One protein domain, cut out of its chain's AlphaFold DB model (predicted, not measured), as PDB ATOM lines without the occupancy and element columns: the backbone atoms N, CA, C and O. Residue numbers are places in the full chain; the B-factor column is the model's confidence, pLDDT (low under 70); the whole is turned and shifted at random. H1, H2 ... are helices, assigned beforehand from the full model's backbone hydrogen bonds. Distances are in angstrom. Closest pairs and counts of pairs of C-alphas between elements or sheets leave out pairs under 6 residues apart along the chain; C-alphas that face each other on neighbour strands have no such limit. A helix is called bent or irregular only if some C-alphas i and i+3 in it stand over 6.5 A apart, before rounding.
ATOM      1  N   ALA A   2     -35.256 -58.452 -52.676       58.94
ATOM      2  CA  ALA A   2     -34.864 -57.064 -52.996       58.94
ATOM      3  C   ALA A   2     -35.878 -55.956 -52.614       58.94
ATOM      4  O   ALA A   2     -35.468 -54.854 -52.247       58.94
ATOM      5  N   ASN A   3     -37.188 -56.238 -52.629       70.06
ATOM      6  CA  ASN A   3     -38.215 -55.281 -52.180       70.06
ATOM      7  C   ASN A   3     -38.061 -54.891 -50.702       70.06
ATOM      8  O   ASN A   3     -38.364 -53.764 -50.330       70.06
ATOM      9  N   VAL A   4     -37.558 -55.801 -49.863       74.69
ATOM     10  CA  VAL A   4     -37.349 -55.527 -48.435       74.69
ATOM     11  C   VAL A   4     -36.255 -54.476 -48.256       74.69
ATOM     12  O   VAL A   4     -36.418 -53.556 -47.462       74.69
ATOM     13  N   LEU A   5     -35.184 -54.559 -49.050       73.31
ATOM     14  CA  LEU A   5     -34.102 -53.575 -49.041       73.31
ATOM     15  C   LEU A   5     -34.563 -52.206 -49.569       73.31
ATOM     16  O   LEU A   5     -34.139 -51.190 -49.028       73.31
ATOM     17  N   LEU A   6     -35.472 -52.163 -50.558       76.00
ATOM     18  CA  LEU A   6     -36.111 -50.911 -51.004       76.00
ATOM     19  C   LEU A   6     -36.887 -50.232 -49.895       76.00
ATOM     20  O   LEU A   6     -36.713 -49.043 -49.642       76.00
ATOM     21  N   VAL A   7     -37.775 -50.998 -49.271       77.62
ATOM     22  CA  VAL A   7     -38.680 -50.473 -48.258       77.62
ATOM     23  C   VAL A   7     -37.874 -50.040 -47.035       77.62
ATOM     24  O   VAL A   7     -38.091 -48.945 -46.527       77.62
ATOM     25  N   ALA A   8     -36.881 -50.829 -46.614       80.75
ATOM     26  CA  ALA A   8     -35.984 -50.463 -45.523       80.75
ATOM     27  C   ALA A   8     -35.208 -49.169 -45.819       80.75
ATOM     28  O   ALA A   8     -35.158 -48.277 -44.975       80.75
ATOM     29  N   TYR A   9     -34.655 -49.031 -47.025       74.81
ATOM     30  CA  TYR A   9     -33.955 -47.817 -47.439       74.81
ATOM     31  C   TYR A   9     -34.884 -46.593 -47.460       74.81
ATOM     32  O   TYR A   9     -34.550 -45.561 -46.879       74.81
ATOM     33  N   LEU A  10     -36.080 -46.722 -48.042       78.75
ATOM     34  CA  LEU A  10     -37.092 -45.663 -48.058       78.75
ATOM     35  C   LEU A  10     -37.452 -45.202 -46.638       78.75
ATOM     36  O   LEU A  10     -37.560 -44.001 -46.391       78.75
ATOM     37  N   LEU A  11     -37.597 -46.141 -45.696       81.31
ATOM     38  CA  LEU A  11     -37.873 -45.823 -44.295       81.31
ATOM     39  C   LEU A  11     -36.704 -45.105 -43.610       81.31
ATOM     40  O   LEU A  11     -36.944 -44.167 -42.853       81.31
ATOM     41  N   ILE A  12     -35.456 -45.490 -43.888       78.88
ATOM     42  CA  ILE A  12     -34.262 -44.810 -43.355       78.88
ATOM     43  C   ILE A  12     -34.179 -43.374 -43.882       78.88
ATOM     44  O   ILE A  12     -33.919 -42.446 -43.117       78.88
ATOM     45  N   VAL A  13     -34.447 -43.176 -45.176       79.88
ATOM     46  CA  VAL A  13     -34.494 -41.843 -45.788       79.88
ATOM     47  C   VAL A  13     -35.576 -40.996 -45.122       79.88
ATOM     48  O   VAL A  13     -35.283 -39.893 -44.672       79.88
ATOM     49  N   LEU A  14     -36.798 -41.519 -44.975       81.19
ATOM     50  CA  LEU A  14     -37.897 -40.830 -44.289       81.19
ATOM     51  C   LEU A  14     -37.562 -40.479 -42.836       81.19
ATOM     52  O   LEU A  14     -37.822 -39.355 -42.404       81.19
ATOM     53  N   ALA A  15     -36.947 -41.402 -42.096       79.31
ATOM     54  CA  ALA A  15     -36.500 -41.157 -40.730       79.31
ATOM     55  C   ALA A  15     -35.481 -40.006 -40.671       79.31
ATOM     56  O   ALA A  15     -35.601 -39.124 -39.821       79.31
ATOM     57  N   LEU A  16     -34.535 -39.949 -41.615       76.38
ATOM     58  CA  LEU A  16     -33.590 -38.836 -41.725       76.38
ATOM     59  C   LEU A  16     -34.282 -37.504 -42.062       76.38
ATOM     60  O   LEU A  16     -33.922 -36.490 -41.463       76.38
ATOM     61  N   ILE A  17     -35.303 -37.493 -42.936       76.31
ATOM     62  CA  ILE A  17     -36.108 -36.283 -43.215       76.31
ATOM     63  C   ILE A  17     -36.709 -35.750 -41.907       76.31
ATOM     64  O   ILE A  17     -36.575 -34.568 -41.595       76.31
ATOM     65  N   VAL A  18     -37.354 -36.623 -41.126       80.50
ATOM     66  CA  VAL A  18     -38.021 -36.245 -39.871       80.50
ATOM     67  C   VAL A  18     -37.024 -35.693 -38.854       80.50
ATOM     68  O   VAL A  18     -37.286 -34.650 -38.260       80.50
ATOM     69  N   VAL A  19     -35.866 -36.336 -38.690       75.06
ATOM     70  CA  VAL A  19     -34.804 -35.870 -37.782       75.06
ATOM     71  C   VAL A  19     -34.329 -34.463 -38.159       75.06
ATOM     72  O   VAL A  19     -34.139 -33.617 -37.289       75.06
ATOM     73  N   ILE A  20     -34.206 -34.171 -39.451       74.94
ATOM     74  CA  ILE A  20     -33.745 -32.864 -39.942       74.94
ATOM     75  C   ILE A  20     -34.806 -31.778 -39.759       74.94
ATOM     76  O   ILE A  20     -34.481 -30.638 -39.422       74.94
ATOM     77  N   LEU A  21     -36.085 -32.117 -39.924       74.88
ATOM     78  CA  LEU A  21     -37.177 -31.190 -39.622       74.88
ATOM     79  C   LEU A  21     -37.308 -30.940 -38.115       74.88
ATOM     80  O   LEU A  21     -37.552 -29.806 -37.700       74.88
ATOM     81  N   MET A  22     -37.083 -31.964 -37.292       72.19
ATOM     82  CA  MET A  22     -37.093 -31.852 -35.833       72.19
ATOM     83  C   MET A  22     -35.979 -30.925 -35.331       72.19
ATOM     84  O   MET A  22     -36.258 -30.052 -34.511       72.19
ATOM     85  N   GLN A  23     -34.777 -31.002 -35.919       66.00
ATOM     86  CA  GLN A  23     -33.663 -30.075 -35.654       66.00
ATOM     87  C   GLN A  23     -34.000 -28.604 -35.972       66.00
ATOM     88  O   GLN A  23     -33.326 -27.697 -35.486       66.00
ATOM     89  N   ARG A  24     -35.053 -28.339 -36.760       63.91
ATOM     90  CA  ARG A  24     -35.565 -26.988 -37.035       63.91
ATOM     91  C   ARG A  24     -36.741 -26.582 -36.140       63.91
ATOM     92  O   ARG A  24     -36.930 -25.383 -35.931       63.91
ATOM     93  N   SER A  25     -37.525 -27.534 -35.628       57.09
ATOM     94  CA  SER A  25     -38.779 -27.237 -34.914       57.09
ATOM     95  C   SER A  25     -38.567 -26.551 -33.557       57.09
ATOM     96  O   SER A  25     -39.425 -25.790 -33.122       57.09
ATOM     97  N   GLU A  26     -37.386 -26.702 -32.952       54.28
ATOM     98  CA  GLU A  26     -37.034 -26.051 -31.678       54.28
ATOM     99  C   GLU A  26     -36.343 -24.681 -31.856       54.28
ATOM    100  O   GLU A  26     -36.152 -23.945 -30.892       54.28
ATOM    101  N   GLY A  27     -35.983 -24.296 -33.088       58.34
ATOM    102  CA  GLY A  27     -35.013 -23.218 -33.337       58.34
ATOM    103  C   GLY A  27     -35.498 -22.009 -34.146       58.34
ATOM    104  O   GLY A  27     -34.655 -21.250 -34.619       58.34
ATOM    105  N   GLY A  28     -36.806 -21.819 -34.374       60.53
ATOM    106  CA  GLY A  28     -37.265 -20.875 -35.414       60.53
ATOM    107  C   GLY A  28     -38.458 -19.959 -35.127       60.53
ATOM    108  O   GLY A  28     -38.831 -19.202 -36.018       60.53
ATOM    109  N   MET A  50     -28.807 -18.563 -37.859       57.09
ATOM    110  CA  MET A  50     -29.458 -19.864 -37.624       57.09
ATOM    111  C   MET A  50     -30.407 -20.258 -38.761       57.09
ATOM    112  O   MET A  50     -30.341 -21.380 -39.256       57.09
ATOM    113  N   THR A  51     -31.230 -19.325 -39.247       67.75
ATOM    114  CA  THR A  51     -32.153 -19.595 -40.362       67.75
ATOM    115  C   THR A  51     -31.402 -19.962 -41.642       67.75
ATOM    116  O   THR A  51     -31.819 -20.869 -42.364       67.75
ATOM    117  N   ARG A  52     -30.280 -19.288 -41.918       67.69
ATOM    118  CA  ARG A  52     -29.457 -19.541 -43.103       67.69
ATOM    119  C   ARG A  52     -28.694 -20.856 -42.993       67.69
ATOM    120  O   ARG A  52     -28.677 -21.596 -43.968       67.69
ATOM    121  N   THR A  53     -28.144 -21.194 -41.828       70.44
ATOM    122  CA  THR A  53     -27.472 -22.484 -41.609       70.44
ATOM    123  C   THR A  53     -28.449 -23.643 -41.778       70.44
ATOM    124  O   THR A  53     -28.151 -24.589 -42.502       70.44
ATOM    125  N   THR A  54     -29.658 -23.545 -41.218       74.25
ATOM    126  CA  THR A  54     -30.681 -24.585 -41.393       74.25
ATOM    127  C   THR A  54     -31.216 -24.637 -42.821       74.25
ATOM    128  O   THR A  54     -31.507 -25.719 -43.317       74.25
ATOM    129  N   ALA A  55     -31.331 -23.504 -43.522       74.62
ATOM    130  CA  ALA A  55     -31.687 -23.502 -44.942       74.62
ATOM    131  C   ALA A  55     -30.619 -24.212 -45.789       74.62
ATOM    132  O   ALA A  55     -30.965 -25.035 -46.630       74.62
ATOM    133  N   ILE A  56     -29.335 -23.962 -45.517       75.62
ATOM    134  CA  ILE A  56     -28.222 -24.640 -46.191       75.62
ATOM    135  C   ILE A  56     -28.263 -26.146 -45.899       75.62
ATOM    136  O   ILE A  56     -28.258 -26.944 -46.834       75.62
ATOM    137  N   LEU A  57     -28.391 -26.545 -44.631       74.31
ATOM    138  CA  LEU A  57     -28.495 -27.956 -44.239       74.31
ATOM    139  C   LEU A  57     -29.709 -28.647 -44.877       74.31
ATOM    140  O   LEU A  57     -29.576 -29.754 -45.389       74.31
ATOM    141  N   ALA A  58     -30.864 -27.979 -44.924       74.88
ATOM    142  CA  ALA A  58     -32.060 -28.498 -45.581       74.88
ATOM    143  C   ALA A  58     -31.855 -28.672 -47.094       74.88
ATOM    144  O   ALA A  58     -32.232 -29.706 -47.638       74.88
ATOM    145  N   THR A  59     -31.226 -27.704 -47.773       80.38
ATOM    146  CA  THR A  59     -30.923 -27.824 -49.211       80.38
ATOM    147  C   THR A  59     -29.931 -28.945 -49.506       80.38
ATOM    148  O   THR A  59     -30.164 -29.722 -50.430       80.38
ATOM    149  N   LEU A  60     -28.870 -29.080 -48.702       79.25
ATOM    150  CA  LEU A  60     -27.896 -30.165 -48.832       79.25
ATOM    151  C   LEU A  60     -28.556 -31.523 -48.613       79.25
ATOM    152  O   LEU A  60     -28.347 -32.438 -49.401       79.25
ATOM    153  N   PHE A  61     -29.408 -31.635 -47.599       79.56
ATOM    154  CA  PHE A  61     -30.144 -32.859 -47.337       79.56
ATOM    155  C   PHE A  61     -31.075 -33.249 -48.491       79.56
ATOM    156  O   PHE A  61     -31.062 -34.398 -48.930       79.56
ATOM    157  N   PHE A  62     -31.851 -32.298 -49.015       78.50
ATOM    158  CA  PHE A  62     -32.756 -32.553 -50.136       78.50
ATOM    159  C   PHE A  62     -31.981 -32.973 -51.394       78.50
ATOM    160  O   PHE A  62     -32.378 -33.909 -52.087       78.50
ATOM    161  N   ALA A  63     -30.836 -32.334 -51.655       83.88
ATOM    162  CA  ALA A  63     -29.940 -32.702 -52.745       83.88
ATOM    163  C   ALA A  63     -29.369 -34.121 -52.569       83.88
ATOM    164  O   ALA A  63     -29.370 -34.898 -53.523       83.88
ATOM    165  N   SER A  64     -28.942 -34.495 -51.358       79.00
ATOM    166  CA  SER A  64     -28.482 -35.854 -51.052       79.00
ATOM    167  C   SER A  64     -29.597 -36.888 -51.215       79.00
ATOM    168  O   SER A  64     -29.355 -37.933 -51.813       79.00
ATOM    169  N   ALA A  65     -30.817 -36.598 -50.752       75.94
ATOM    170  CA  ALA A  65     -31.963 -37.496 -50.892       75.94
ATOM    171  C   ALA A  65     -32.281 -37.785 -52.366       75.94
ATOM    172  O   ALA A  65     -32.456 -38.943 -52.750       75.94
ATOM    173  N   ILE A  66     -32.285 -36.748 -53.211       82.25
ATOM    174  CA  ILE A  66     -32.481 -36.896 -54.658       82.25
ATOM    175  C   ILE A  66     -31.310 -37.669 -55.283       82.25
ATOM    176  O   ILE A  66     -31.537 -38.631 -56.013       82.25
ATOM    177  N   GLY A  67     -30.063 -37.305 -54.966       84.31
ATOM    178  CA  GLY A  67     -28.870 -37.939 -55.533       84.31
ATOM    179  C   GLY A  67     -28.756 -39.431 -55.208       84.31
ATOM    180  O   GLY A  67     -28.513 -40.237 -56.101       84.31
ATOM    181  N   LEU A  68     -28.992 -39.816 -53.952       76.25
ATOM    182  CA  LEU A  68     -28.974 -41.219 -53.532       76.25
ATOM    183  C   LEU A  68     -30.153 -42.013 -54.113       76.25
ATOM    184  O   LEU A  68     -29.988 -43.185 -54.435       76.25
ATOM    185  N   THR A  69     -31.324 -41.387 -54.289       79.12
ATOM    186  CA  THR A  69     -32.469 -42.026 -54.963       79.12
ATOM    187  C   THR A  69     -32.139 -42.333 -56.422       79.12
ATOM    188  O   THR A  69     -32.335 -43.459 -56.863       79.12
ATOM    189  N   ILE A  70     -31.567 -41.368 -57.152       80.19
ATOM    190  CA  ILE A  70     -31.166 -41.557 -58.555       80.19
ATOM    191  C   ILE A  70     -30.068 -42.622 -58.672       80.19
ATOM    192  O   ILE A  70     -30.157 -43.497 -59.528       80.19
ATOM    193  N   LEU A  71     -29.050 -42.578 -57.804       75.69
ATOM    194  CA  LEU A  71     -27.961 -43.559 -57.816       75.69
ATOM    195  C   LEU A  71     -28.469 -44.973 -57.501       75.69
ATOM    196  O   LEU A  71     -28.065 -45.929 -58.155       75.69
ATOM    197  N   SER A  72     -29.389 -45.102 -56.541       67.81
ATOM    198  CA  SER A  72     -29.994 -46.391 -56.196       67.81
ATOM    199  C   SER A  72     -30.895 -46.929 -57.310       67.81
ATOM    200  O   SER A  72     -30.929 -48.137 -57.524       67.81
ATOM    201  N   GLU A  73     -31.586 -46.061 -58.054       70.06
ATOM    202  CA  GLU A  73     -32.391 -46.465 -59.213       70.06
ATOM    203  C   GLU A  73     -31.518 -46.943 -60.384       70.06
ATOM    204  O   GLU A  73     -31.837 -47.928 -61.051       70.06
ATOM    205  N   LEU A  74     -30.364 -46.307 -60.599       67.50
ATOM    206  CA  LEU A  74     -29.426 -46.695 -61.654       67.50
ATOM    207  C   LEU A  74     -28.802 -48.082 -61.399       67.50
ATOM    208  O   LEU A  74     -28.648 -48.883 -62.325       67.50
ATOM    209  N   ASP A  75     -28.518 -48.398 -60.133       64.19
ATOM    210  CA  ASP A  75     -28.009 -49.708 -59.700       64.19
ATOM    211  C   ASP A  75     -29.057 -50.833 -59.864       64.19
ATOM    212  O   ASP A  75     -28.737 -51.998 -60.133       64.19
ATOM    213  N   ARG A  76     -30.346 -50.484 -59.768       63.19
ATOM    214  CA  ARG A  76     -31.475 -51.410 -59.973       63.19
ATOM    215  C   ARG A  76     -31.689 -51.757 -61.438       63.19
ATOM    216  O   ARG A  76     -31.943 -52.919 -61.752       63.19
ATOM    217  N   GLY A  77     -31.553 -50.779 -62.333       60.00
ATOM    218  CA  GLY A  77     -31.744 -50.979 -63.772       60.00
ATOM    219  C   GLY A  77     -30.761 -51.977 -64.393       60.00
ATOM    220  O   GLY A  77     -31.131 -52.723 -65.298       60.00
ATOM    221  N   THR A  78     -29.529 -52.046 -63.876       60.12
ATOM    222  CA  THR A  78     -28.471 -52.918 -64.425       60.12
ATOM    223  C   THR A  78     -28.572 -54.360 -63.916       60.12
ATOM    224  O   THR A  78     -28.304 -55.300 -64.659       60.12
ATOM    225  N   SER A  79     -28.995 -54.559 -62.665       60.44
ATOM    226  CA  SER A  79     -29.110 -55.891 -62.052       60.44
ATOM    227  C   SER A  79     -30.429 -56.593 -62.390       60.44
ATOM    228  O   SER A  79     -30.451 -57.809 -62.561       60.44
ATOM    229  N   SER A  80     -31.524 -55.843 -62.557       60.69
ATOM    230  CA  SER A  80     -32.860 -56.426 -62.716       60.69
ATOM    231  C   SER A  80     -33.083 -57.123 -64.059       60.69
ATOM    232  O   SER A  80     -33.771 -58.132 -64.079       60.69
ATOM    233  N   ILE A  81     -32.550 -56.629 -65.182       61.88
ATOM    234  CA  ILE A  81     -32.857 -57.216 -66.505       61.88
ATOM    235  C   ILE A  81     -31.985 -58.441 -66.811       61.88
ATOM    236  O   ILE A  81     -32.477 -59.409 -67.390       61.88
ATOM    237  N   LEU A  82     -30.721 -58.442 -66.376       62.09
ATOM    238  CA  LEU A  82     -29.855 -59.618 -66.516       62.09
ATOM    239  C   LEU A  82     -30.316 -60.772 -65.613       62.09
ATOM    240  O   LEU A  82     -30.326 -61.917 -66.059       62.09
ATOM    241  N   ASP A  83     -30.762 -60.478 -64.390       61.41
ATOM    242  CA  ASP A  83     -31.270 -61.497 -63.463       61.41
ATOM    243  C   ASP A  83     -32.685 -61.974 -63.846       61.41
ATOM    244  O   ASP A  83     -32.995 -63.150 -63.702       61.41
ATOM    245  N   GLN A  84     -33.527 -61.122 -64.452       62.00
ATOM    246  CA  GLN A  84     -34.823 -61.534 -65.020       62.00
ATOM    247  C   GLN A  84     -34.652 -62.466 -66.236       62.00
ATOM    248  O   GLN A  84     -35.434 -63.400 -66.410       62.00
TER     249      GLN A  84
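Overview. This is residues 2 to 28 and 50 to 84 of the 145 residues of the protein "Protein-export membrane protein SecG" of Pelagibacterium sp. SCN 63-126 (UniProt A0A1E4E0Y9). Two long helices, H1 and H2, run side by side in opposite directions as a slim, flat pair, with a slot between them over much of their length. H2 is the longer and reaches past residue 2, where H1 begins, with its last residues; near the other end of the pair lies the cut between residues 28 and 50. The printed part has 62 residues with two named helices, H1 then H2, and no named strand; its class is all helix. It is only just loose, close to extended, with a radius of gyration of the C-alphas of 15.4 A, and spans 50 by 19 by 6 A, a rod.

Arrangement. H1, residues 2 to 25, and H2, residues 50 to 84, only just touch, with 3 pairs of C-alphas within 8 A. The closest C-alphas of the two are those of Arg 24 and Thr 54, 7.0 A apart. H1 touches H2 with residues 13 to 24 alone, and H2 touches H1 with residues 54 to 65 alone. Their lines stand at a shallow tilt of 3 degrees, and they run opposite ways. Their centres are 11.9 A apart. Of the O i to N i+4 pairs, 19 of 20 in H1 and 27 of 31 in H2 are within hydrogen-bond range.

Along the chain. H1 begins at C-alpha 2, at (-34.864, -57.064, -52.996), and ends at C-alpha 25, 35.1 A away. H2 begins at C-alpha 50, at (-29.458, -19.864, -37.624), and ends at C-alpha 84, at (-34.823, -61.534, -65.020), a length of 50.2 A. H2 is neither bent nor irregular, but only just: C-alphas 78 and 81 are 6.5 A apart.

Size, cuts and confidence. The two C-alphas farthest apart are those of Gly 28 and Gln 84, at 50.4 A. Residues 29 to 49 are not printed, and C-alphas 28 and 50 are 8.2 A apart across this cut. The link from H1 to H2 runs across the cut. The mean pLDDT of the printed part is 71.7, and it is under 70 at residue 2, residues 23 to 28, residues 50 to 52, residue 72 and residues 74 to 84.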